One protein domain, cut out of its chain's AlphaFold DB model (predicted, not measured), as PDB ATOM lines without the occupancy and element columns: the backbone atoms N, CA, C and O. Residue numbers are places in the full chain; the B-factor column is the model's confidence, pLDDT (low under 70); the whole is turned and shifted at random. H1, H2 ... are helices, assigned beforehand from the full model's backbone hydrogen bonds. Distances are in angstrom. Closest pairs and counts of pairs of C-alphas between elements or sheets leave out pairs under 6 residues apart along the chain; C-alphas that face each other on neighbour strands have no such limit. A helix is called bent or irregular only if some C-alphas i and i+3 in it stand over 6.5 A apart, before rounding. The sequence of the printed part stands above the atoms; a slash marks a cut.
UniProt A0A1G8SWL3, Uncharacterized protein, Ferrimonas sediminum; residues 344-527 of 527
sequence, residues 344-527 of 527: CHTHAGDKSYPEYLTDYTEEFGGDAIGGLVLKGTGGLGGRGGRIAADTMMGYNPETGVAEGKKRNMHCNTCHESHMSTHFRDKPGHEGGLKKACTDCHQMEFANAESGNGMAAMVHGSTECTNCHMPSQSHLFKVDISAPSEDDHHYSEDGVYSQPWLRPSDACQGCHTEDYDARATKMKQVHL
ATOM      1  N   CYS A 344     -40.873 -44.500 -18.139       90.12
ATOM      2  CA  CYS A 344     -40.569 -45.930 -18.043       90.12
ATOM      3  C   CYS A 344     -40.384 -46.631 -19.382       90.12
ATOM      4  O   CYS A 344     -39.680 -47.636 -19.477       90.12
ATOM      5  N   HIS A 345     -40.993 -46.110 -20.443       90.56
ATOM      6  CA  HIS A 345     -40.782 -46.586 -21.806       90.56
ATOM      7  C   HIS A 345     -39.625 -45.835 -22.476       90.56
ATOM      8  O   HIS A 345     -39.760 -45.337 -23.596       90.56
ATOM      9  N   THR A 346     -38.496 -45.769 -21.774       87.75
ATOM     10  CA  THR A 346     -37.255 -45.094 -22.156       87.75
ATOM     11  C   THR A 346     -36.041 -45.974 -21.827       87.75
ATOM     12  O   THR A 346     -36.145 -46.917 -21.037       87.75
ATOM     13  N   HIS A 347     -34.895 -45.704 -22.454       82.62
ATOM     14  CA  HIS A 347     -33.598 -46.244 -22.032       82.62
ATOM     15  C   HIS A 347     -32.664 -45.148 -21.516       82.62
ATOM     16  O   HIS A 347     -31.965 -45.371 -20.536       82.62
ATOM     17  N   ALA A 348     -32.653 -43.980 -22.159       84.19
ATOM     18  CA  ALA A 348     -31.762 -42.874 -21.793       84.19
ATOM     19  C   ALA A 348     -32.455 -41.768 -20.977       84.19
ATOM     20  O   ALA A 348     -31.856 -40.738 -20.701       84.19
ATOM     21  N   GLY A 349     -33.740 -41.926 -20.664       85.56
ATOM     22  CA  GLY A 349     -34.568 -40.961 -19.940       85.56
ATOM     23  C   GLY A 349     -34.944 -41.401 -18.527       85.56
ATOM     24  O   GLY A 349     -35.741 -40.718 -17.883       85.56
ATOM     25  N   ASP A 350     -34.430 -42.543 -18.064       86.12
ATOM     26  CA  ASP A 350     -34.663 -43.023 -16.703       86.12
ATOM     27  C   ASP A 350     -33.843 -42.194 -15.706       86.12
ATOM     28  O   ASP A 350     -32.664 -41.916 -15.925       86.12
ATOM     29  N   LYS A 351     -34.477 -41.787 -14.606       88.88
ATOM     30  CA  LYS A 351     -33.890 -40.917 -13.585       88.88
ATOM     31  C   LYS A 351     -33.550 -41.756 -12.364       88.88
ATOM     32  O   LYS A 351     -34.438 -42.308 -11.709       88.88
ATOM     33  N   SER A 352     -32.264 -41.795 -12.031       88.06
ATOM     34  CA  SER A 352     -31.747 -42.595 -10.919       88.06
ATOM     35  C   SER A 352     -31.248 -41.725  -9.767       88.06
ATOM     36  O   SER A 352     -30.679 -40.655  -9.982       88.06
ATOM     37  N   TYR A 353     -31.459 -42.196  -8.537       92.06
ATOM     38  CA  TYR A 353     -30.853 -41.623  -7.334       92.06
ATOM     39  C   TYR A 353     -29.312 -41.593  -7.460       92.06
ATOM     40  O   TYR A 353     -28.753 -42.517  -8.057       92.06
ATOM     41  N   PRO A 354     -28.607 -40.591  -6.891       92.06
ATOM     42  CA  PRO A 354     -29.126 -39.476  -6.084       92.06
ATOM     43  C   PRO A 354     -29.540 -38.235  -6.875       92.06
ATOM     44  O   PRO A 354     -30.336 -37.425  -6.393       92.06
ATOM     45  N   GLU A 355     -29.026 -38.074  -8.090       90.88
ATOM     46  CA  GLU A 355     -29.167 -36.811  -8.810       90.88
ATOM     47  C   GLU A 355     -30.440 -36.707  -9.645       90.88
ATOM     48  O   GLU A 355     -30.910 -35.595  -9.906       90.88
ATOM     49  N   TYR A 356     -31.035 -37.846 -10.010       92.12
ATOM     50  CA  TYR A 356     -32.212 -37.928 -10.873       92.12
ATOM     51  C   TYR A 356     -32.010 -37.198 -12.204       92.12
ATOM     52  O   TYR A 356     -32.933 -36.565 -12.720       92.12
ATOM     53  N   LEU A 357     -30.788 -37.273 -12.727       90.31
ATOM     54  CA  LEU A 357     -30.402 -36.744 -14.025       90.31
ATOM     55  C   LEU A 357     -30.339 -37.881 -15.047       90.31
ATOM     56  O   LEU A 357     -30.129 -39.043 -14.708       90.31
ATOM     57  N   THR A 358     -30.560 -37.507 -16.295       90.12
ATOM     58  CA  THR A 358     -30.388 -38.305 -17.506       90.12
ATOM     59  C   THR A 358     -29.274 -37.691 -18.353       90.12
ATOM     60  O   THR A 358     -29.032 -36.486 -18.225       90.12
ATOM     61  N   ASP A 359     -28.682 -38.453 -19.279       87.94
ATOM     62  CA  ASP A 359     -27.688 -37.942 -20.244       87.94
ATOM     63  C   ASP A 359     -28.149 -36.627 -20.898       87.94
ATOM     64  O   ASP A 359     -27.418 -35.642 -20.956       87.94
ATOM     65  N   TYR A 360     -29.423 -36.577 -21.310       91.62
ATOM     66  CA  TYR A 360     -30.017 -35.369 -21.877       91.62
ATOM     67  C   TYR A 360     -29.939 -34.188 -20.902       91.62
ATOM     68  O   TYR A 360     -29.583 -33.079 -21.289       91.62
ATOM     69  N   THR A 361     -30.350 -34.379 -19.644       91.00
ATOM     70  CA  THR A 361     -30.397 -33.269 -18.678       91.00
ATOM     71  C   THR A 361     -29.009 -32.822 -18.245       91.00
ATOM     72  O   THR A 361     -28.842 -31.655 -17.899       91.00
ATOM     73  N   GLU A 362     -28.019 -33.712 -18.281       90.44
ATOM     74  CA  GLU A 362     -26.624 -33.348 -18.046       90.44
ATOM     75  C   GLU A 362     -26.085 -32.464 -19.175       90.44
ATOM     76  O   GLU A 362     -25.404 -31.475 -18.910       90.44
ATOM     77  N   GLU A 363     -26.441 -32.774 -20.423       90.88
ATOM     78  CA  GLU A 363     -25.968 -32.045 -21.599       90.88
ATOM     79  C   GLU A 363     -26.718 -30.723 -21.840       90.88
ATOM     80  O   GLU A 363     -26.107 -29.669 -22.022       90.88
ATOM     81  N   PHE A 364     -28.052 -30.753 -21.815       93.25
ATOM     82  CA  PHE A 364     -28.906 -29.623 -22.210       93.25
ATOM     83  C   PHE A 364     -29.568 -28.901 -21.031       93.25
ATOM     84  O   PHE A 364     -30.161 -27.831 -21.207       93.25
ATOM     85  N   GLY A 365     -29.481 -29.460 -19.821       90.31
ATOM     86  CA  GLY A 365     -30.197 -28.966 -18.652       90.31
ATOM     87  C   GLY A 365     -31.709 -29.221 -18.700       90.31
ATOM     88  O   GLY A 365     -32.267 -29.804 -19.633       90.31
ATOM     89  N   GLY A 366     -32.400 -28.735 -17.668       87.62
ATOM     90  CA  GLY A 366     -33.853 -28.851 -17.554       87.62
ATOM     91  C   GLY A 366     -34.315 -30.250 -17.149       87.62
ATOM     92  O   GLY A 366     -33.605 -30.974 -16.462       87.62
ATOM     93  N   ASP A 367     -35.541 -30.593 -17.538       85.88
ATOM     94  CA  ASP A 367     -36.183 -31.857 -17.185       85.88
ATOM     95  C   ASP A 367     -36.843 -32.450 -18.432       85.88
ATOM     96  O   ASP A 367     -37.969 -32.097 -18.796       85.88
ATOM     97  N   ALA A 368     -36.090 -33.274 -19.161       84.81
ATOM     98  CA  ALA A 368     -36.605 -33.894 -20.371       84.81
ATOM     99  C   ALA A 368     -37.659 -34.954 -20.070       84.81
ATOM    100  O   ALA A 368     -37.616 -35.689 -19.083       84.81
ATOM    101  N   ILE A 369     -38.589 -35.050 -21.011       87.81
ATOM    102  CA  ILE A 369     -39.502 -36.173 -21.136       87.81
ATOM    103  C   ILE A 369     -38.815 -37.201 -22.036       87.81
ATOM    104  O   ILE A 369     -38.608 -36.881 -23.199       87.81
ATOM    105  N   GLY A 370     -38.472 -38.393 -21.539       86.12
ATOM    106  CA  GLY A 370     -37.642 -39.364 -22.274       86.12
ATOM    107  C   GLY A 370     -36.166 -38.944 -22.364       86.12
ATOM    108  O   GLY A 370     -35.749 -37.993 -21.707       86.12
ATOM    109  N   GLY A 371     -35.376 -39.651 -23.171       89.19
ATOM    110  CA  GLY A 371     -33.945 -39.396 -23.361       89.19
ATOM    111  C   GLY A 371     -33.502 -39.393 -24.823       89.19
ATOM    112  O   GLY A 371     -34.310 -39.538 -25.746       89.19
ATOM    113  N   LEU A 372     -32.196 -39.213 -25.029       90.94
ATOM    114  CA  LEU A 372     -31.565 -39.297 -26.346       90.94
ATOM    115  C   LEU A 372     -31.608 -40.737 -26.885       90.94
ATOM    116  O   LEU A 372     -31.534 -41.714 -26.141       90.94
ATOM    117  N   VAL A 373     -31.712 -40.893 -28.204       89.75
ATOM    118  CA  VAL A 373     -31.780 -42.223 -28.827       89.75
ATOM    119  C   VAL A 373     -30.366 -42.751 -29.053       89.75
ATOM    120  O   VAL A 373     -29.745 -42.437 -30.062       89.75
ATOM    121  N   LEU A 374     -29.850 -43.572 -28.142       86.88
ATOM    122  CA  LEU A 374     -28.530 -44.201 -28.284       86.88
ATOM    123  C   LEU A 374     -28.417 -45.029 -29.576       86.88
ATOM    124  O   LEU A 374     -29.303 -45.830 -29.905       86.88
ATOM    125  N   LYS A 375     -27.295 -44.881 -30.288       84.50
ATOM    126  CA  LYS A 375     -26.961 -45.657 -31.486       84.50
ATOM    127  C   LYS A 375     -26.973 -47.154 -31.172       84.50
ATOM    128  O   LYS A 375     -26.279 -47.627 -30.280       84.50
ATOM    129  N   GLY A 376     -27.759 -47.917 -31.932       70.44
ATOM    130  CA  GLY A 376     -27.786 -49.381 -31.838       70.44
ATOM    131  C   GLY A 376     -28.583 -49.976 -30.667       70.44
ATOM    132  O   GLY A 376     -28.564 -51.196 -30.503       70.44
ATOM    133  N   THR A 377     -29.316 -49.178 -29.878       66.81
ATOM    134  CA  THR A 377     -30.331 -49.706 -28.926       66.81
ATOM    135  C   THR A 377     -31.389 -50.538 -29.663       66.81
ATOM    136  O   THR A 377     -31.432 -50.430 -30.848       66.81
ATOM    137  N   GLY A 378     -32.235 -51.411 -29.090       55.56
ATOM    138  CA  GLY A 378     -33.463 -51.889 -29.791       55.56
ATOM    139  C   GLY A 378     -33.430 -53.013 -30.870       55.56
ATOM    140  O   GLY A 378     -34.366 -53.064 -31.673       55.56
ATOM    141  N   GLY A 379     -32.461 -53.939 -30.887       54.25
ATOM    142  CA  GLY A 379     -32.461 -55.147 -31.754       54.25
ATOM    143  C   GLY A 379     -31.933 -54.921 -33.184       54.25
ATOM    144  O   GLY A 379     -31.388 -53.863 -33.465       54.25
ATOM    145  N   LEU A 380     -32.063 -55.899 -34.100       40.50
ATOM    146  CA  LEU A 380     -31.570 -55.787 -35.493       40.50
ATOM    147  C   LEU A 380     -32.302 -54.645 -36.247       40.50
ATOM    148  O   LEU A 380     -33.364 -54.855 -36.824       40.50
ATOM    149  N   GLY A 381     -31.757 -53.423 -36.190       49.97
ATOM    150  CA  GLY A 381     -32.330 -52.173 -36.739       49.97
ATOM    151  C   GLY A 381     -32.750 -51.144 -35.679       49.97
ATOM    152  O   GLY A 381     -32.911 -49.963 -35.957       49.97
ATOM    153  N   GLY A 382     -32.848 -51.574 -34.430       48.12
ATOM    154  CA  GLY A 382     -32.301 -50.776 -33.362       48.12
ATOM    155  C   GLY A 382     -33.117 -49.622 -32.763       48.12
ATOM    156  O   GLY A 382     -32.511 -48.644 -32.334       48.12
ATOM    157  N   ARG A 383     -34.455 -49.687 -32.706       56.16
ATOM    158  CA  ARG A 383     -35.252 -48.630 -32.039       56.16
ATOM    159  C   ARG A 383     -36.595 -49.114 -31.463       56.16
ATOM    160  O   ARG A 383     -37.621 -48.504 -31.717       56.16
ATOM    161  N   GLY A 384     -36.637 -50.252 -30.763       54.69
ATOM    162  CA  GLY A 384     -37.908 -50.900 -30.389       54.69
ATOM    163  C   GLY A 384     -38.673 -50.378 -29.163       54.69
ATOM    164  O   GLY A 384     -38.265 -49.440 -28.494       54.69
ATOM    165  N   GLY A 385     -39.800 -51.023 -28.827       60.91
ATOM    166  CA  GLY A 385     -40.856 -50.474 -27.953       60.91
ATOM    167  C   GLY A 385     -40.491 -50.167 -26.490       60.91
ATOM    168  O   GLY A 385     -41.304 -49.580 -25.780       60.91
ATOM    169  N   ARG A 386     -39.289 -50.541 -26.022       72.25
ATOM    170  CA  ARG A 386     -38.760 -50.097 -24.716       72.25
ATOM    171  C   ARG A 386     -38.279 -48.642 -24.761       72.25
ATOM    172  O   ARG A 386     -38.325 -48.011 -23.726       72.25
ATOM    173  N   ILE A 387     -37.895 -48.108 -25.924       83.69
ATOM    174  CA  ILE A 387     -37.462 -46.708 -26.105       83.69
ATOM    175  C   ILE A 387     -38.533 -45.854 -26.801       83.69
ATOM    176  O   ILE A 387     -38.241 -44.917 -27.550       83.69
ATOM    177  N   ALA A 388     -39.806 -46.215 -26.618       88.75
ATOM    178  CA  ALA A 388     -40.924 -45.546 -27.278       88.75
ATOM    179  C   ALA A 388     -40.998 -44.055 -26.919       88.75
ATOM    180  O   ALA A 388     -41.321 -43.247 -27.780       88.75
ATOM    181  N   ALA A 389     -40.662 -43.676 -25.684       90.31
ATOM    182  CA  ALA A 389     -40.599 -42.283 -25.254       90.31
ATOM    183  C   ALA A 389     -39.482 -41.520 -25.979       90.31
ATOM    184  O   ALA A 389     -39.749 -40.488 -26.587       90.31
ATOM    185  N   ASP A 390     -38.269 -42.077 -25.986       91.06
ATOM    186  CA  ASP A 390     -37.075 -41.480 -26.608       91.06
ATOM    187  C   ASP A 390     -37.319 -41.223 -28.097       91.06
ATOM    188  O   ASP A 390     -37.089 -40.135 -28.620       91.06
ATOM    189  N   THR A 391     -37.893 -42.220 -28.773       91.00
ATOM    190  CA  THR A 391     -38.223 -42.146 -30.200       91.00
ATOM    191  C   THR A 391     -39.438 -41.266 -30.497       91.00
ATOM    192  O   THR A 391     -39.444 -40.576 -31.510       91.00
ATOM    193  N   MET A 392     -40.451 -41.230 -29.626       91.75
ATOM    194  CA  MET A 392     -41.612 -40.342 -29.778       91.75
ATOM    195  C   MET A 392     -41.212 -38.869 -29.672       91.75
ATOM    196  O   MET A 392     -41.697 -38.032 -30.441       91.75
ATOM    197  N   MET A 393     -40.345 -38.558 -28.705       92.62
ATOM    198  CA  MET A 393     -39.844 -37.207 -28.486       92.62
ATOM    199  C   MET A 393     -38.842 -36.819 -29.564       92.62
ATOM    200  O   MET A 393     -38.947 -35.715 -30.103       92.62
ATOM    201  N   GLY A 394     -37.944 -37.744 -29.927       91.69
ATOM    202  CA  GLY A 394     -36.962 -37.566 -30.989       91.69
ATOM    203  C   GLY A 394     -36.171 -36.286 -30.776       91.69
ATOM    204  O   GLY A 394     -36.284 -35.362 -31.581       91.69
ATOM    205  N   TYR A 395     -35.456 -36.186 -29.656       93.88
ATOM    206  CA  TYR A 395     -34.570 -35.051 -29.427       93.88
ATOM    207  C   TYR A 395     -33.422 -35.084 -30.427       93.88
ATOM    208  O   TYR A 395     -32.816 -36.133 -30.648       93.88
ATOM    209  N   ASN A 396     -33.146 -33.937 -31.038       94.31
ATOM    210  CA  ASN A 396     -31.942 -33.751 -31.822       94.31
ATOM    211  C   ASN A 396     -30.735 -33.688 -30.857       94.31
ATOM    212  O   ASN A 396     -30.739 -32.837 -29.960       94.31
ATOM    213  N   PRO A 397     -29.736 -34.572 -31.014       93.75
ATOM    214  CA  PRO A 397     -28.623 -34.689 -30.078       93.75
ATOM    215  C   PRO A 397     -27.607 -33.541 -30.157       93.75
ATOM    216  O   PRO A 397     -26.713 -33.493 -29.333       93.75
ATOM    217  N   GLU A 398     -27.716 -32.595 -31.095       94.19
ATOM    218  CA  GLU A 398     -26.851 -31.401 -31.134       94.19
ATOM    219  C   GLU A 398     -27.490 -30.183 -30.462       94.19
ATOM    220  O   GLU A 398     -26.804 -29.272 -30.000       94.19
ATOM    221  N   THR A 399     -28.819 -30.109 -30.483       94.44
ATOM    222  CA  THR A 399     -29.569 -28.910 -30.082       94.44
ATOM    223  C   THR A 399     -30.438 -29.129 -28.852       94.44
ATOM    224  O   THR A 399     -30.943 -28.154 -28.292       94.44
ATOM    225  N   GLY A 400     -30.683 -30.383 -28.467       93.62
ATOM    226  CA  GLY A 400     -31.638 -30.752 -27.424       93.62
ATOM    227  C   GLY A 400     -33.097 -30.474 -27.807       93.62
ATOM    228  O   GLY A 400     -34.000 -30.608 -26.988       93.62
ATOM    229  N   VAL A 401     -33.395 -30.071 -29.045       94.00
ATOM    230  CA  VAL A 401     -34.772 -29.750 -29.445       94.00
ATOM    231  C   VAL A 401     -35.537 -31.032 -29.757       94.00
ATOM    232  O   VAL A 401     -35.084 -31.866 -30.535       94.00
ATOM    233  N   ALA A 402     -36.735 -31.190 -29.186       94.12
ATOM    234  CA  ALA A 402     -37.634 -32.289 -29.538       94.12
ATOM    235  C   ALA A 402     -38.194 -32.102 -30.959       94.12
ATOM    236  O   ALA A 402     -39.018 -31.213 -31.208       94.12
ATOM    237  N   GLU A 403     -37.798 -32.967 -31.889       93.62
ATOM    238  CA  GLU A 403     -38.182 -32.894 -33.302       93.62
ATOM    239  C   GLU A 403     -39.171 -33.984 -33.728       93.62
ATOM    240  O   GLU A 403     -39.769 -33.891 -34.808       93.62
ATOM    241  N   GLY A 404     -39.426 -34.968 -32.860       91.38
ATOM    242  CA  GLY A 404     -40.340 -36.078 -33.114       91.38
ATOM    243  C   GLY A 404     -41.694 -35.604 -33.642       91.38
ATOM    244  O   GLY A 404     -42.332 -34.696 -33.093       91.38
ATOM    245  N   LYS A 405     -42.162 -36.202 -34.744       88.25
ATOM    246  CA  LYS A 405     -43.369 -35.741 -35.464       88.25
ATOM    247  C   LYS A 405     -44.650 -35.865 -34.644       88.25
ATOM    248  O   LYS A 405     -45.620 -35.154 -34.910       88.25
ATOM    249  N   LYS A 406     -44.666 -36.778 -33.677       89.44
ATOM    250  CA  LYS A 406     -45.824 -37.083 -32.833       89.44
ATOM    251  C   LYS A 406     -45.579 -36.749 -31.354       89.44
ATOM    252  O   LYS A 406     -46.441 -37.047 -30.541       89.44
ATOM    253  N   ARG A 407     -44.495 -36.031 -31.022       91.25
ATOM    254  CA  ARG A 407     -44.102 -35.646 -29.648       91.25
ATOM    255  C   ARG A 407     -45.189 -34.957 -28.811       91.25
ATOM    256  O   ARG A 407     -45.174 -35.031 -27.594       91.25
ATOM    257  N   ASN A 408     -46.141 -34.286 -29.465       91.00
ATOM    258  CA  ASN A 408     -47.257 -33.600 -28.803       91.00
ATOM    259  C   ASN A 408     -48.485 -34.506 -28.580       91.00
ATOM    260  O   ASN A 408     -49.526 -34.028 -28.136       91.00
ATOM    261  N   MET A 409     -48.411 -35.787 -28.946       90.75
ATOM    262  CA  MET A 409     -49.465 -36.768 -28.705       90.75
ATOM    263  C   MET A 409     -49.165 -37.567 -27.440       90.75
ATOM    264  O   MET A 409     -48.030 -37.951 -27.181       90.75
ATOM    265  N   HIS A 410     -50.210 -37.888 -26.681       90.31
ATOM    266  CA  HIS A 410     -50.102 -38.835 -25.575       90.31
ATOM    267  C   HIS A 410     -50.128 -40.274 -26.095       90.31
ATOM    268  O   HIS A 410     -50.827 -40.564 -27.069       90.31
ATOM    269  N   CYS A 411     -49.451 -41.197 -25.408       90.62
ATOM    270  CA  CYS A 411     -49.431 -42.623 -25.757       90.62
ATOM    271  C   CYS A 411     -50.852 -43.204 -25.876       90.62
ATOM    272  O   CYS A 411     -51.153 -43.962 -26.800       90.62
ATOM    273  N   ASN A 412     -51.762 -42.766 -24.999       91.44
ATOM    274  CA  ASN A 412     -53.157 -43.204 -24.997       91.44
ATOM    275  C   ASN A 412     -54.027 -42.624 -26.133       91.44
ATOM    276  O   ASN A 412     -55.216 -42.931 -26.246       91.44
ATOM    277  N   THR A 413     -53.441 -41.791 -26.998       91.62
ATOM    278  CA  THR A 413     -54.069 -41.394 -28.264       91.62
ATOM    279  C   THR A 413     -54.241 -42.610 -29.168       91.62
ATOM    280  O   THR A 413     -55.267 -42.722 -29.838       91.62
ATOM    281  N   CYS A 414     -53.252 -43.512 -29.166       90.81
ATOM    282  CA  CYS A 414     -53.240 -44.718 -29.991       90.81
ATOM    283  C   CYS A 414     -53.453 -45.992 -29.168       90.81
ATOM    284  O   CYS A 414     -54.058 -46.933 -29.673       90.81
ATOM    285  N   HIS A 415     -53.003 -46.027 -27.913       91.38
ATOM    286  CA  HIS A 415     -53.080 -47.211 -27.054       91.38
ATOM    287  C   HIS A 415     -54.201 -47.107 -26.016       91.38
ATOM    288  O   HIS A 415     -54.425 -46.049 -25.438       91.38
ATOM    289  N   GLU A 416     -54.884 -48.211 -25.735       93.62
ATOM    290  CA  GLU A 416     -55.745 -48.313 -24.556       93.62
ATOM    291  C   GLU A 416     -54.920 -48.887 -23.399       93.62
ATOM    292  O   GLU A 416     -54.486 -50.035 -23.450       93.62
ATOM    293  N   SER A 417     -54.663 -48.080 -22.365       92.94
ATOM    294  CA  SER A 417     -53.773 -48.455 -21.253       92.94
ATOM    295  C   SER A 417     -54.354 -49.539 -20.345       92.94
ATOM    296  O   SER A 417     -53.610 -50.154 -19.586       92.94
ATOM    297  N   HIS A 418     -55.664 -49.777 -20.427       95.50
ATOM    298  CA  HIS A 418     -56.371 -50.792 -19.645       95.50
ATOM    299  C   HIS A 418     -56.515 -52.135 -20.378       95.50
ATOM    300  O   HIS A 418     -57.254 -52.997 -19.919       95.50
ATOM    301  N   MET A 419     -55.873 -52.319 -21.535       94.69
ATOM    302  CA  MET A 419     -55.976 -53.540 -22.340       94.69
ATOM    303  C   MET A 419     -54.605 -53.968 -22.858       94.69
ATOM    304  O   MET A 419     -53.700 -53.152 -23.044       94.69
ATOM    305  N   SER A 420     -54.443 -55.259 -23.144       90.62
ATOM    306  CA  SER A 420     -53.209 -55.755 -23.742       90.62
ATOM    307  C   SER A 420     -53.122 -55.383 -25.224       90.62
ATOM    308  O   SER A 420     -53.973 -55.746 -26.031       90.62
ATOM    309  N   THR A 421     -52.039 -54.718 -25.626       86.12
ATOM    310  CA  THR A 421     -51.722 -54.492 -27.049       86.12
ATOM    311  C   THR A 421     -51.130 -55.735 -27.718       86.12
ATOM    312  O   THR A 421     -51.069 -55.810 -28.946       86.12
ATOM    313  N   HIS A 422     -50.701 -56.715 -26.921       84.88
ATOM    314  CA  HIS A 422     -50.054 -57.939 -27.377       84.88
ATOM    315  C   HIS A 422     -51.010 -59.112 -27.568       84.88
ATOM    316  O   HIS A 422     -50.709 -59.969 -28.391       84.88
ATOM    317  N   PHE A 423     -52.112 -59.137 -26.824       89.44
ATOM    318  CA  PHE A 423     -53.109 -60.208 -26.831       89.44
ATOM    319  C   PHE A 423     -54.456 -59.694 -27.344       89.44
ATOM    320  O   PHE A 423     -55.508 -60.010 -26.808       89.44
ATOM    321  N   ARG A 424     -54.420 -58.855 -28.388       90.12
ATOM    322  CA  ARG A 424     -55.611 -58.245 -29.011       90.12
ATOM    323  C   ARG A 424     -56.539 -59.265 -29.679       90.12
ATOM    324  O   ARG A 424     -57.655 -58.921 -30.043       90.12
ATOM    325  N   ASP A 425     -56.053 -60.485 -29.888       90.62
ATOM    326  CA  ASP A 425     -56.817 -61.643 -30.352       90.62
ATOM    327  C   ASP A 425     -57.646 -62.297 -29.232       90.62
ATOM    328  O   ASP A 425     -58.486 -63.152 -29.518       90.62
ATOM    329  N   LYS A 426     -57.409 -61.927 -27.968       92.12
ATOM    330  CA  LYS A 426     -58.143 -62.446 -26.812       92.12
ATOM    331  C   LYS A 426     -59.377 -61.588 -26.502       92.12
ATOM    332  O   LYS A 426     -59.342 -60.375 -26.729       92.12
ATOM    333  N   PRO A 427     -60.450 -62.202 -25.962       93.62
ATOM    334  CA  PRO A 427     -61.655 -61.478 -25.570       93.62
ATOM    335  C   PRO A 427     -61.350 -60.332 -24.600       93.62
ATOM    336  O   PRO A 427     -60.651 -60.542 -23.617       93.62
ATOM    337  N   GLY A 428     -61.887 -59.138 -24.855       92.38
ATOM    338  CA  GLY A 428     -61.713 -57.976 -23.972       92.38
ATOM    339  C   GLY A 428     -60.451 -57.146 -24.244       92.38
ATOM    340  O   GLY A 428     -60.202 -56.153 -23.555       92.38
ATOM    341  N   HIS A 429     -59.664 -57.506 -25.260       94.44
ATOM    342  CA  HIS A 429     -58.436 -56.805 -25.652       94.44
ATOM    343  C   HIS A 429     -58.429 -56.297 -27.095       94.44
ATOM    344  O   HIS A 429     -57.453 -55.684 -27.533       94.44
ATOM    345  N   GLU A 430     -59.516 -56.478 -27.839       93.06
ATOM    346  CA  GLU A 430     -59.625 -56.094 -29.248       93.06
ATOM    347  C   GLU A 430     -59.358 -54.588 -29.443       93.06
ATOM    348  O   GLU A 430     -58.763 -54.168 -30.441       93.06
ATOM    349  N   GLY A 431     -59.734 -53.784 -28.439       90.19
ATOM    350  CA  GLY A 431     -59.545 -52.333 -28.373       90.19
ATOM    351  C   GLY A 431     -58.174 -51.857 -27.880       90.19
ATOM    352  O   GLY A 431     -57.980 -50.649 -27.759       90.19
ATOM    353  N   GLY A 432     -57.213 -52.755 -27.623       88.44
ATOM    354  CA  GLY A 432     -55.874 -52.392 -27.129       88.44
ATOM    355  C   GLY A 432     -55.144 -51.368 -28.013       88.44
ATOM    356  O   GLY A 432     -54.384 -50.533 -27.518       88.44
ATOM    357  N   LEU A 433     -55.419 -51.384 -29.323       89.00
ATOM    358  CA  LEU A 433     -55.063 -50.311 -30.252       89.00
ATOM    359  C   LEU A 433     -56.323 -49.504 -30.587       89.00
ATOM    360  O   LEU A 433     -57.158 -49.940 -31.377       89.00
ATOM    361  N   LYS A 434     -56.444 -48.321 -29.988       87.88
ATOM    362  CA  LYS A 434     -57.637 -47.471 -30.037       87.88
ATOM    363  C   LYS A 434     -57.745 -46.626 -31.306       87.88
ATOM    364  O   LYS A 434     -58.854 -46.275 -31.702       87.88
ATOM    365  N   LYS A 435     -56.613 -46.258 -31.911       86.75
ATOM    366  CA  LYS A 435     -56.569 -45.513 -33.177       86.75
ATOM    367  C   LYS A 435     -55.526 -46.092 -34.118       86.75
ATOM    368  O   LYS A 435     -54.387 -46.324 -33.718       86.75
ATOM    369  N   ALA A 436     -55.917 -46.269 -35.373       82.94
ATOM    370  CA  ALA A 436     -55.040 -46.636 -36.471       82.94
ATOM    371  C   ALA A 436     -54.528 -45.388 -37.209       82.94
ATOM    372  O   ALA A 436     -55.111 -44.305 -37.144       82.94
ATOM    373  N   CYS A 437     -53.446 -45.548 -37.975       82.94
ATOM    374  CA  CYS A 437     -52.895 -44.466 -38.799       82.94
ATOM    375  C   CYS A 437     -53.950 -43.905 -39.771       82.94
ATOM    376  O   CYS A 437     -54.069 -42.690 -39.940       82.94
ATOM    377  N   THR A 438     -54.755 -44.794 -40.354       82.19
ATOM    378  CA  THR A 438     -55.804 -44.497 -41.339       82.19
ATOM    379  C   THR A 438     -56.968 -43.676 -40.789       82.19
ATOM    380  O   THR A 438     -57.702 -43.077 -41.568       82.19
ATOM    381  N   ASP A 439     -57.120 -43.583 -39.465       83.44
ATOM    382  CA  ASP A 439     -58.168 -42.762 -38.846       83.44
ATOM    383  C   ASP A 439     -57.885 -41.260 -38.996       83.44
ATOM    384  O   ASP A 439     -58.790 -40.434 -38.891       83.44
ATOM    385  N   CYS A 440     -56.618 -40.889 -39.208       82.06
ATOM    386  CA  CYS A 440     -56.170 -39.500 -39.349       82.06
ATOM    387  C   CYS A 440     -55.467 -39.232 -40.687       82.06
ATOM    388  O   CYS A 440     -55.419 -38.087 -41.133       82.06
ATOM    389  N   HIS A 441     -54.911 -40.266 -41.320       78.25
ATOM    390  CA  HIS A 441     -54.166 -40.167 -42.569       78.25
ATOM    391  C   HIS A 441     -54.941 -40.834 -43.711       78.25
ATOM    392  O   HIS A 441     -55.097 -42.051 -43.743       78.25
ATOM    393  N   GLN A 442     -55.386 -40.033 -44.677       69.94
ATOM    394  CA  GLN A 442     -55.946 -40.513 -45.940       69.94
ATOM    395  C   GLN A 442     -54.814 -40.539 -46.974       69.94
ATOM    396  O   GLN A 442     -54.508 -39.509 -47.571       69.94
ATOM    397  N   MET A 443     -54.125 -41.673 -47.125       61.41
ATOM    398  CA  MET A 443     -53.021 -41.810 -48.084       61.41
ATOM    399  C   MET A 443     -53.385 -42.801 -49.189       61.41
ATOM    400  O   MET A 443     -53.755 -43.939 -48.909       61.41
ATOM    401  N   GLU A 444     -53.231 -42.384 -50.446       54.69
ATOM    402  CA  GLU A 444     -53.196 -43.289 -51.594       54.69
ATOM    403  C   GLU A 444     -51.727 -43.630 -51.900       54.69
ATOM    404  O   GLU A 444     -50.934 -42.752 -52.231       54.69
ATOM    405  N   PHE A 445     -51.349 -44.913 -51.841       54.00
ATOM    406  CA  PHE A 445     -50.012 -45.401 -52.237       54.00
ATOM    407  C   PHE A 445     -49.726 -45.273 -53.753       54.00
ATOM    408  O   PHE A 445     -48.693 -45.734 -54.240       54.00
ATOM    409  N   ALA A 446     -50.629 -44.655 -54.521       43.97
ATOM    410  CA  ALA A 446     -50.631 -44.640 -55.982       43.97
ATOM    411  C   ALA A 446     -49.511 -43.795 -56.627       43.97
ATOM    412  O   ALA A 446     -49.301 -43.884 -57.834       43.97
ATOM    413  N   ASN A 447     -48.757 -43.009 -55.854       43.84
ATOM    414  CA  ASN A 447     -47.901 -41.952 -56.400       43.84
ATOM    415  C   ASN A 447     -46.386 -42.221 -56.332       43.84
ATOM    416  O   ASN A 447     -45.586 -41.287 -56.241       43.84
ATOM    417  N   ALA A 448     -45.944 -43.478 -56.420       48.88
ATOM    418  CA  ALA A 448     -44.598 -43.704 -56.952       48.88
ATOM    419  C   ALA A 448     -44.611 -43.260 -58.426       48.88
ATOM    420  O   ALA A 448     -45.553 -43.601 -59.138       48.88
ATOM    421  N   GLU A 449     -43.591 -42.552 -58.921       46.41
ATOM    422  CA  GLU A 449     -43.507 -42.042 -60.315       46.41
ATOM    423  C   GLU A 449     -43.481 -43.150 -61.410       46.41
ATOM    424  O   GLU A 449     -43.164 -42.908 -62.571       46.41
ATOM    425  N   SER A 450     -43.871 -44.381 -61.063       49.12
ATOM    426  CA  SER A 450     -44.108 -45.532 -61.941       49.12
ATOM    427  C   SER A 450     -45.301 -46.415 -61.493       49.12
ATOM    428  O   SER A 450     -45.358 -47.600 -61.823       49.12
ATOM    429  N   GLY A 451     -46.222 -45.888 -60.680       48.25
ATOM    430  CA  GLY A 451     -47.056 -46.621 -59.712       48.25
ATOM    431  C   GLY A 451     -48.317 -47.368 -60.168       48.25
ATOM    432  O   GLY A 451     -49.139 -47.673 -59.314       48.25
ATOM    433  N   ASN A 452     -48.478 -47.751 -61.438       48.31
ATOM    434  CA  ASN A 452     -49.621 -48.586 -61.873       48.31
ATOM    435  C   ASN A 452     -49.242 -50.079 -62.019       48.31
ATOM    436  O   ASN A 452     -49.630 -50.731 -62.986       48.31
ATOM    437  N   GLY A 453     -48.436 -50.624 -61.099       59.59
ATOM    438  CA  GLY A 453     -47.890 -51.988 -61.200       59.59
ATOM    439  C   GLY A 453     -47.870 -52.775 -59.885       59.59
ATOM    440  O   GLY A 453     -48.202 -52.254 -58.826       59.59
ATOM    441  N   MET A 454     -47.427 -54.040 -59.953       54.97
ATOM    442  CA  MET A 454     -47.349 -54.993 -58.825       54.97
ATOM    443  C   MET A 454     -46.690 -54.403 -57.563       54.97
ATOM    444  O   MET A 454     -47.119 -54.701 -56.457       54.97
ATOM    445  N   ALA A 455     -45.695 -53.523 -57.711       57.12
ATOM    446  CA  ALA A 455     -45.032 -52.869 -56.583       57.12
ATOM    447  C   ALA A 455     -45.965 -51.947 -55.774       57.12
ATOM    448  O   ALA A 455     -45.862 -51.929 -54.551       57.12
ATOM    449  N   ALA A 456     -46.885 -51.224 -56.423       62.06
ATOM    450  CA  ALA A 456     -47.882 -50.407 -55.728       62.06
ATOM    451  C   ALA A 456     -48.923 -51.285 -55.016       62.06
ATOM    452  O   ALA A 456     -49.356 -50.947 -53.921       62.06
ATOM    453  N   MET A 457     -49.260 -52.450 -55.585       61.72
ATOM    454  CA  MET A 457     -50.127 -53.427 -54.915       61.72
ATOM    455  C   MET A 457     -49.456 -54.054 -53.686       61.72
ATOM    456  O   MET A 457     -50.082 -54.142 -52.637       61.72
ATOM    457  N   VAL A 458     -48.182 -54.449 -53.788       65.69
ATOM    458  CA  VAL A 458     -47.435 -55.071 -52.679       65.69
ATOM    459  C   VAL A 458     -47.228 -54.080 -51.526       65.69
ATOM    460  O   VAL A 458     -47.568 -54.396 -50.386       65.69
ATOM    461  N   HIS A 459     -46.772 -52.853 -51.802       72.56
ATOM    462  CA  HIS A 459     -46.623 -51.835 -50.752       72.56
ATOM    463  C   HIS A 459     -47.976 -51.331 -50.231       72.56
ATOM    464  O   HIS A 459     -48.108 -51.105 -49.036       72.56
ATOM    465  N   GLY A 460     -49.004 -51.240 -51.083       65.38
ATOM    466  CA  GLY A 460     -50.366 -50.898 -50.660       65.38
ATOM    467  C   GLY A 460     -51.029 -51.952 -49.765       65.38
ATOM    468  O   GLY A 460     -51.969 -51.631 -49.047       65.38
ATOM    469  N   SER A 461     -50.534 -53.196 -49.783       68.38
ATOM    470  CA  SER A 461     -50.943 -54.266 -48.858       68.38
ATOM    471  C   SER A 461     -50.089 -54.361 -47.587       68.38
ATOM    472  O   SER A 461     -50.366 -55.191 -46.727       68.38
ATOM    473  N   THR A 462     -49.045 -53.534 -47.467       76.12
ATOM    474  CA  THR A 462     -48.146 -53.507 -46.306       76.12
ATOM    475  C   THR A 462     -48.694 -52.560 -45.236       76.12
ATOM    476  O   THR A 462     -49.187 -51.478 -45.553       76.12
ATOM    477  N   GLU A 463     -48.599 -52.935 -43.957       83.12
ATOM    478  CA  GLU A 463     -49.008 -52.050 -42.861       83.12
ATOM    479  C   GLU A 463     -48.064 -50.847 -42.727       83.12
ATOM    480  O   GLU A 463     -46.846 -50.978 -42.861       83.12
ATOM    481  N   CYS A 464     -48.603 -49.668 -42.388       82.69
ATOM    482  CA  CYS A 464     -47.804 -48.450 -42.187       82.69
ATOM    483  C   CYS A 464     -46.677 -48.654 -41.155       82.69
ATOM    484  O   CYS A 464     -45.583 -48.109 -41.292       82.69
ATOM    485  N   THR A 465     -46.953 -49.453 -40.125       85.69
ATOM    486  CA  THR A 465     -46.047 -49.809 -39.025       85.69
ATOM    487  C   THR A 465     -44.796 -50.544 -39.498       85.69
ATOM    488  O   THR A 465     -43.744 -50.357 -38.896       85.69
ATOM    489  N   ASN A 466     -44.862 -51.303 -40.594       84.00
ATOM    490  CA  ASN A 466     -43.711 -52.059 -41.094       84.00
ATOM    491  C   ASN A 466     -42.575 -51.143 -41.567       84.00
ATOM    492  O   ASN A 466     -41.412 -51.504 -41.420       84.00
ATOM    493  N   CYS A 467     -42.907 -49.955 -42.086       82.00
ATOM    494  CA  CYS A 467     -41.923 -48.988 -42.581       82.00
ATOM    495  C   CYS A 467     -41.691 -47.825 -41.607       82.00
ATOM    496  O   CYS A 467     -40.572 -47.339 -41.475       82.00
ATOM    497  N   HIS A 468     -42.746 -47.358 -40.928       85.62
ATOM    498  CA  HIS A 468     -42.692 -46.155 -40.084       85.62
ATOM    499  C   HIS A 468     -42.544 -46.450 -38.590       85.62
ATOM    500  O   HIS A 468     -42.257 -45.541 -37.811       85.62
ATOM    501  N   MET A 469     -42.737 -47.704 -38.183       86.81
ATOM    502  CA  MET A 469     -42.509 -48.171 -36.816       86.81
ATOM    503  C   MET A 469     -41.712 -49.486 -36.795       86.81
ATOM    504  O   MET A 469     -42.091 -50.417 -36.072       86.81
ATOM    505  N   PRO A 470     -40.614 -49.604 -37.574       83.25
ATOM    506  CA  PRO A 470     -39.849 -50.840 -37.634       83.25
ATOM    507  C   PRO A 470     -39.349 -51.191 -36.234       83.25
ATOM    508  O   PRO A 470     -38.951 -50.321 -35.453       83.25
ATOM    509  N   SER A 471     -39.449 -52.473 -35.884       78.50
ATOM    510  CA  SER A 471     -39.105 -52.980 -34.552       78.50
ATOM    511  C   SER A 471     -39.868 -52.319 -33.389       78.50
ATOM    512  O   SER A 471     -39.461 -52.500 -32.248       78.50
ATOM    513  N   GLN A 472     -41.002 -51.640 -33.635       82.38
ATOM    514  CA  GLN A 472     -41.796 -50.834 -32.680       82.38
ATOM    515  C   GLN A 472     -41.240 -49.422 -32.380       82.38
ATOM    516  O   GLN A 472     -41.534 -48.854 -31.324       82.38
ATOM    517  N   SER A 473     -40.460 -48.840 -33.294       86.69
ATOM    518  CA  SER A 473     -39.991 -47.446 -33.202       86.69
ATOM    519  C   SER A 473     -41.116 -46.418 -33.305       86.69
ATOM    520  O   SER A 473     -42.106 -46.643 -33.996       86.69
ATOM    521  N   HIS A 474     -40.945 -45.265 -32.650       90.62
ATOM    522  CA  HIS A 474     -41.879 -44.133 -32.699       90.62
ATOM    523  C   HIS A 474     -41.266 -42.860 -33.311       90.62
ATOM    524  O   HIS A 474     -41.744 -41.761 -33.051       90.62
ATOM    525  N   LEU A 475     -40.232 -42.978 -34.155       88.06
ATOM    526  CA  LEU A 475     -39.683 -41.817 -34.879       88.06
ATOM    527  C   LEU A 475     -40.549 -41.382 -36.067       88.06
ATOM    528  O   LEU A 475     -40.622 -40.192 -36.373       88.06
ATOM    529  N   PHE A 476     -41.234 -42.331 -36.714       86.00
ATOM    530  CA  PHE A 476     -42.164 -42.164 -37.842       86.00
ATOM    531  C   PHE A 476     -41.592 -41.571 -39.142       86.00
ATOM    532  O   PHE A 476     -42.025 -41.968 -40.223       86.00
ATOM    533  N   LYS A 477     -40.656 -40.621 -39.078       87.25
ATOM    534  CA  LYS A 477     -39.996 -40.012 -40.239       87.25
ATOM    535  C   LYS A 477     -38.868 -40.922 -40.717       87.25
ATOM    536  O   LYS A 477     -38.077 -41.362 -39.893       87.25
ATOM    537  N   VAL A 478     -38.768 -41.136 -42.027       87.44
ATOM    538  CA  VAL A 478     -37.612 -41.773 -42.675       87.44
ATOM    539  C   VAL A 478     -36.847 -40.684 -43.414       87.44
ATOM    540  O   VAL A 478     -37.418 -40.035 -44.286       87.44
ATOM    541  N   ASP A 479     -35.587 -40.448 -43.066       89.19
ATOM    542  CA  ASP A 479     -34.754 -39.515 -43.821       89.19
ATOM    543  C   ASP A 479     -34.087 -40.238 -44.988       89.19
ATOM    544  O   ASP A 479     -33.387 -41.228 -44.806       89.19
ATOM    545  N   ILE A 480     -34.349 -39.743 -46.193       88.88
ATOM    546  CA  ILE A 480     -33.835 -40.279 -47.456       88.88
ATOM    547  C   ILE A 480     -32.870 -39.303 -48.138       88.88
ATOM    548  O   ILE A 480     -32.570 -39.464 -49.324       88.88
ATOM    549  N   SER A 481     -32.461 -38.238 -47.439       89.19
ATOM    550  CA  SER A 481     -31.566 -37.216 -47.985       89.19
ATOM    551  C   SER A 481     -30.139 -37.727 -48.189       89.19
ATOM    552  O   SER A 481     -29.451 -37.233 -49.085       89.19
ATOM    553  N   ALA A 482     -29.737 -38.766 -47.454       90.00
ATOM    554  CA  ALA A 482     -28.489 -39.487 -47.651       90.00
ATOM    555  C   ALA A 482     -28.650 -41.008 -47.406       90.00
ATOM    556  O   ALA A 482     -29.707 -41.453 -46.947       90.00
ATOM    557  N   PRO A 483     -27.654 -41.825 -47.804       90.62
ATOM    558  CA  PRO A 483     -27.664 -43.275 -47.600       90.62
ATOM    559  C   PRO A 483     -27.654 -43.666 -46.121       90.62
ATOM    560  O   PRO A 483     -27.133 -42.938 -45.285       90.62
ATOM    561  N   SER A 484     -28.132 -44.873 -45.817       89.69
ATOM    562  CA  SER A 484     -28.265 -45.377 -44.440       89.69
ATOM    563  C   SER A 484     -26.971 -45.432 -43.623       89.69
ATOM    564  O   SER A 484     -27.022 -45.384 -42.394       89.69
ATOM    565  N   GLU A 485     -25.832 -45.576 -44.299       89.12
ATOM    566  CA  GLU A 485     -24.501 -45.665 -43.684       89.12
ATOM    567  C   GLU A 485     -23.824 -44.297 -43.520       89.12
ATOM    568  O   GLU A 485     -22.690 -44.227 -43.058       89.12
ATOM    569  N   ASP A 486     -24.480 -43.212 -43.934       92.88
ATOM    570  CA  ASP A 486     -23.930 -41.868 -43.826       92.88
ATOM    571  C   ASP A 486     -23.989 -41.352 -42.378       92.88
ATOM    572  O   ASP A 486     -24.989 -41.523 -41.670       92.88
ATOM    573  N   ASP A 487     -22.911 -40.696 -41.947       91.81
ATOM    574  CA  ASP A 487     -22.732 -40.232 -40.571       91.81
ATOM    575  C   ASP A 487     -23.768 -39.178 -40.143       91.81
ATOM    576  O   ASP A 487     -24.021 -39.046 -38.947       91.81
ATOM    577  N   HIS A 488     -24.445 -38.492 -41.076       92.06
ATOM    578  CA  HIS A 488     -25.507 -37.530 -40.741       92.06
ATOM    579  C   HIS A 488     -26.687 -38.151 -39.977       92.06
ATOM    580  O   HIS A 488     -27.523 -37.419 -39.460       92.06
ATOM    581  N   HIS A 489     -26.810 -39.480 -39.941       91.00
ATOM    582  CA  HIS A 489     -27.830 -40.174 -39.155       91.00
ATOM    583  C   HIS A 489     -27.503 -40.260 -37.660       91.00
ATOM    584  O   HIS A 489     -28.332 -40.752 -36.882       91.00
ATOM    585  N   TYR A 490     -26.325 -39.790 -37.258       92.88
ATOM    586  CA  TYR A 490     -25.827 -39.840 -35.894       92.88
ATOM    587  C   TYR A 490     -25.432 -38.456 -35.387       92.88
ATOM    588  O   TYR A 490     -25.393 -37.487 -36.148       92.88
ATOM    589  N   SER A 491     -25.189 -38.372 -34.085       93.75
ATOM    590  CA  SER A 491     -24.552 -37.212 -33.479       93.75
ATOM    591  C   SER A 491     -23.102 -37.059 -33.928       93.75
ATOM    592  O   SER A 491     -22.493 -38.019 -34.402       93.75
ATOM    593  N   GLU A 492     -22.528 -35.864 -33.761       93.00
ATOM    594  CA  GLU A 492     -21.128 -35.580 -34.134       93.00
ATOM    595  C   GLU A 492     -20.126 -36.534 -33.451       93.00
ATOM    596  O   GLU A 492     -19.134 -36.938 -34.057       93.00
ATOM    597  N   ASP A 493     -20.408 -36.955 -32.216       91.56
ATOM    598  CA  ASP A 493     -19.621 -37.944 -31.468       91.56
ATOM    599  C   ASP A 493     -19.948 -39.410 -31.827       91.56
ATOM    600  O   ASP A 493     -19.290 -40.343 -31.361       91.56
ATOM    601  N   GLY A 494     -20.960 -39.628 -32.670       90.62
ATOM    602  CA  GLY A 494     -21.431 -40.933 -33.115       90.62
ATOM    603  C   GLY A 494     -22.176 -41.753 -32.057       90.62
ATOM    604  O   GLY A 494     -22.452 -42.927 -32.321       90.62
ATOM    605  N   VAL A 495     -22.492 -41.186 -30.888       90.06
ATOM    606  CA  VAL A 495     -23.115 -41.893 -29.751       90.06
ATOM    607  C   VAL A 495     -24.627 -42.019 -29.916       90.06
ATOM    608  O   VAL A 495     -25.207 -43.075 -29.639       90.06
ATOM    609  N   TYR A 496     -25.279 -40.971 -30.405       91.88
ATOM    610  CA  TYR A 496     -26.728 -40.876 -30.509       91.88
ATOM    611  C   TYR A 496     -27.186 -40.921 -31.962       91.88
ATOM    612  O   TYR A 496     -26.444 -40.658 -32.903       91.88
ATOM    613  N   SER A 497     -28.439 -41.309 -32.155       90.81
ATOM    614  CA  SER A 497     -29.112 -41.312 -33.443       90.81
ATOM    615  C   SER A 497     -29.924 -40.037 -33.607       90.81
ATOM    616  O   SER A 497     -30.598 -39.600 -32.675       90.81
ATOM    617  N   GLN A 498     -29.952 -39.514 -34.826       92.25
ATOM    618  CA  GLN A 498     -30.827 -38.408 -35.192       92.25
ATOM    619  C   GLN A 498     -32.319 -38.779 -35.083       92.25
ATOM    620  O   GLN A 498     -32.672 -39.973 -35.124       92.25
ATOM    621  N   PRO A 499     -33.228 -37.784 -34.995       91.56
ATOM    622  CA  PRO A 499     -34.655 -37.986 -34.741       91.56
ATOM    623  C   PRO A 499     -35.449 -38.438 -35.980       91.56
ATOM    624  O   PRO A 499     -36.579 -38.011 -36.234       91.56
ATOM    625  N   TRP A 500     -34.877 -39.362 -36.745       89.88
ATOM    626  CA  TRP A 500     -35.492 -40.032 -37.882       89.88
ATOM    627  C   TRP A 500     -34.947 -41.449 -38.061       89.88
ATOM    628  O   TRP A 500     -33.864 -41.801 -37.594       89.88
ATOM    629  N   LEU A 501     -35.734 -42.268 -38.747       88.69
ATOM    630  CA  LEU A 501     -35.344 -43.572 -39.257       88.69
ATOM    631  C   LEU A 501     -34.426 -43.404 -40.466       88.69
ATOM    632  O   LEU A 501     -34.591 -42.478 -41.265       88.69
ATOM    633  N   ARG A 502     -33.504 -44.345 -40.620       89.69
ATOM    634  CA  ARG A 502     -32.688 -44.505 -41.822       89.69
ATOM    635  C   ARG A 502     -33.462 -45.309 -42.872       89.69
ATOM    636  O   ARG A 502     -34.381 -46.054 -42.509       89.69
ATOM    637  N   PRO A 503     -33.090 -45.240 -44.158       89.00
ATOM    638  CA  PRO A 503     -33.692 -46.094 -45.178       89.00
ATOM    639  C   PRO A 503     -33.584 -47.592 -44.845       89.00
ATOM    640  O   PRO A 503     -34.543 -48.339 -45.042       89.00
ATOM    641  N   SER A 504     -32.452 -48.030 -44.285       88.38
ATOM    642  CA  SER A 504     -32.233 -49.406 -43.834       88.38
ATOM    643  C   SER A 504     -33.217 -49.795 -42.737       88.38
ATOM    644  O   SER A 504     -33.868 -50.827 -42.858       88.38
ATOM    645  N   ASP A 505     -33.429 -48.937 -41.736       86.75
ATOM    646  CA  ASP A 505     -34.376 -49.196 -40.646       86.75
ATOM    647  C   ASP A 505     -35.789 -49.477 -41.189       86.75
ATOM    648  O   ASP A 505     -36.459 -50.402 -40.733       86.75
ATOM    649  N   ALA A 506     -36.227 -48.710 -42.192       85.75
ATOM    650  CA  ALA A 506     -37.570 -48.799 -42.762       85.75
ATOM    651  C   ALA A 506     -37.752 -49.924 -43.797       85.75
ATOM    652  O   ALA A 506     -38.868 -50.404 -43.990       85.75
ATOM    653  N   CYS A 507     -36.697 -50.319 -44.514       85.19
ATOM    654  CA  CYS A 507     -36.823 -51.181 -45.696       85.19
ATOM    655  C   CYS A 507     -36.116 -52.539 -45.565       85.19
ATOM    656  O   CYS A 507     -36.492 -53.482 -46.271       85.19
ATOM    657  N   GLN A 508     -35.125 -52.682 -44.676       86.25
ATOM    658  CA  GLN A 508     -34.284 -53.886 -44.624       86.25
ATOM    659  C   GLN A 508     -35.051 -55.160 -44.257       86.25
ATOM    660  O   GLN A 508     -34.644 -56.255 -44.635       86.25
ATOM    661  N   GLY A 509     -36.195 -55.023 -43.574       81.56
ATOM    662  CA  GLY A 509     -37.065 -56.149 -43.227       81.56
ATOM    663  C   GLY A 509     -37.626 -56.895 -44.445       81.56
ATOM    664  O   GLY A 509     -38.021 -58.052 -44.324       81.56
ATOM    665  N   CYS A 510     -37.643 -56.263 -45.623       84.19
ATOM    666  CA  CYS A 510     -38.080 -56.880 -46.881       84.19
ATOM    667  C   CYS A 510     -37.019 -56.820 -47.994       84.19
ATOM    668  O   CYS A 510     -37.114 -57.566 -48.970       84.19
ATOM    669  N   HIS A 511     -36.026 -55.934 -47.877       86.38
ATOM    670  CA  HIS A 511     -35.036 -55.647 -48.915       86.38
ATOM    671  C   HIS A 511     -33.619 -55.659 -48.339       86.38
ATOM    672  O   HIS A 511     -33.199 -54.700 -47.707       86.38
ATOM    673  N   THR A 512     -32.861 -56.728 -48.577       82.44
ATOM    674  CA  THR A 512     -31.567 -56.947 -47.910       82.44
ATOM    675  C   THR A 512     -30.393 -56.170 -48.510       82.44
ATOM    676  O   THR A 512     -29.395 -55.987 -47.824       82.44
ATOM    677  N   GLU A 513     -30.480 -55.720 -49.768       85.25
ATOM    678  CA  GLU A 513     -29.325 -55.147 -50.492       85.25
ATOM    679  C   GLU A 513     -29.599 -53.805 -51.189       85.25
ATOM    680  O   GLU A 513     -28.670 -53.042 -51.428       85.25
ATOM    681  N   ASP A 514     -30.852 -53.488 -51.531       87.00
ATOM    682  CA  ASP A 514     -31.197 -52.313 -52.346       87.00
ATOM    683  C   ASP A 514     -32.133 -51.318 -51.637       87.00
ATOM    684  O   ASP A 514     -32.798 -50.511 -52.293       87.00
ATOM    685  N   TYR A 515     -32.173 -51.346 -50.300       88.88
ATOM    686  CA  TYR A 515     -33.052 -50.506 -49.477       88.88
ATOM    687  C   TYR A 515     -32.880 -49.000 -49.744       88.88
ATOM    688  O   TYR A 515     -33.878 -48.319 -49.976       88.88
ATOM    689  N   ASP A 516     -31.649 -48.479 -49.826       87.75
ATOM    690  CA  ASP A 516     -31.398 -47.049 -50.095       87.75
ATOM    691  C   ASP A 516     -31.934 -46.635 -51.480       87.75
ATOM    692  O   ASP A 516     -32.635 -45.631 -51.654       87.75
ATOM    693  N   ALA A 517     -31.667 -47.464 -52.493       86.00
ATOM    694  CA  ALA A 517     -32.127 -47.236 -53.860       86.00
ATOM    695  C   ALA A 517     -33.657 -47.342 -54.000       86.00
ATOM    696  O   ALA A 517     -34.234 -46.785 -54.937       86.00
ATOM    697  N   ARG A 518     -34.331 -48.069 -53.102       81.12
ATOM    698  CA  ARG A 518     -35.798 -48.155 -53.048       81.12
ATOM    699  C   ARG A 518     -36.409 -46.971 -52.316       81.12
ATOM    700  O   ARG A 518     -37.341 -46.367 -52.847       81.12
ATOM    701  N   ALA A 519     -35.863 -46.594 -51.164       81.88
ATOM    702  CA  ALA A 519     -36.372 -45.484 -50.365       81.88
ATOM    703  C   ALA A 519     -36.371 -44.159 -51.149       81.88
ATOM    704  O   ALA A 519     -37.353 -43.413 -51.122       81.88
ATOM    705  N   THR A 520     -35.328 -43.917 -51.951       81.00
ATOM    706  CA  THR A 520     -35.211 -42.732 -52.826       81.00
ATOM    707  C   THR A 520     -36.271 -42.655 -53.934       81.00
ATOM    708  O   THR A 520     -36.532 -41.568 -54.456       81.00
ATOM    709  N   LYS A 521     -36.926 -43.773 -54.281       77.62
ATOM    710  CA  LYS A 521     -38.034 -43.820 -55.256       77.62
ATOM    711  C   LYS A 521     -39.397 -43.499 -54.631       77.62
ATOM    712  O   LYS A 521     -40.354 -43.276 -55.367       77.62
ATOM    713  N   MET A 522     -39.498 -43.441 -53.300       71.06
ATOM    714  CA  MET A 522     -40.748 -43.256 -52.542       71.06
ATOM    715  C   MET A 522     -40.824 -41.883 -51.848       71.06
ATOM    716  O   MET A 522     -41.230 -41.763 -50.695       71.06
ATOM    717  N   LYS A 523     -40.449 -40.812 -52.558       66.94
ATOM    718  CA  LYS A 523     -40.279 -39.465 -51.975       66.94
ATOM    719  C   LYS A 523     -41.535 -38.886 -51.309       66.94
ATOM    720  O   LYS A 523     -41.412 -38.160 -50.335       66.94
ATOM    721  N   GLN A 524     -42.733 -39.205 -51.806       62.03
ATOM    722  CA  GLN A 524     -43.986 -38.629 -51.288       62.03
ATOM    723  C   GLN A 524     -44.425 -39.180 -49.920       62.03
ATOM    724  O   GLN A 524     -45.269 -38.572 -49.271       62.03
ATOM    725  N   VAL A 525     -43.882 -40.324 -49.490       60.38
ATOM    726  CA  VAL A 525     -44.249 -40.990 -48.223       60.38
ATOM    727  C   VAL A 525     -43.248 -40.659 -47.102       60.38
ATOM    728  O   VAL A 525     -43.553 -40.839 -45.926       60.38
ATOM    729  N   HIS A 526     -42.061 -40.151 -47.455       62.44
ATOM    730  CA  HIS A 526     -40.926 -39.995 -46.538       62.44
ATOM    731  C   HIS A 526     -40.578 -38.536 -46.180       62.44
ATOM    732  O   HIS A 526     -39.890 -38.317 -45.184       62.44
ATOM    733  N   LEU A 527     -41.042 -37.547 -46.959       49.69
ATOM    734  CA  LEU A 527     -40.734 -36.117 -46.767       49.69
ATOM    735  C   LEU A 527     -41.701 -35.395 -45.817       49.69
ATOM    736  O   LEU A 527     -42.931 -35.549 -45.989       49.69
TER     737      LEU A 527
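What this domain is: This is residues 344 to 527 of the 527 residues of an uncharacterized protein of Ferrimonas sediminum (UniProt A0A1G8SWL3). What is the main picture? Little regular structure: looping chain with short scattered helices, H1 and H3 toward opposite ends of the long axis, H2 and H4 nearer the middle, the loop around residues 416 to 433 reaching out sideways. What builds it? 184 residues are printed, with seven named helices, H1 to H7, and no named strand; the class is all helix, on 41 residues. How large? Compact, radius of gyration of the C-alphas 17.5 A, spans 59 by 46 by 26 A.

Where its parts are: Where are the helices? H1 is residues 359 to 364, H2 385 to 393 (13.3 A), H3 454 to 460, H4 464 to 468, H5 503 to 507, H6 515 to 519, H7 523 to 526. Is any irregular? H2: C-alphas 386 and 389 are 8.0 A apart. Where to look? C-alpha 359 is at (-27.688, -37.942, -20.244), C-alpha 526 at (-40.926, -39.995, -46.538).

How they stand to each other: Which touch? H4 touches H5, closest C-alphas Cys 467 and Ala 506, 4.4 A; H5 touches H6, Cys 507 and Tyr 515, 5.4 A. Which do not? H6 and H7 meet only through their link; H1, H2 and H3 are apart from the other helices. Are the backbones helical? Every O i to N i+4 pair is within hydrogen-bond range in H1, H3, H4, H5 and H6, 3 of 5 in H2; H7 is too short for one.

The domain as a whole: Any cut? The printed part has no cut. Which links are long? H1 to H2, H2 to H3 and H4 to H5. Where is confidence low? pLDDT is under 70 at residues 377 to 385, 442 to 458, 460 to 461 and 523 to 527.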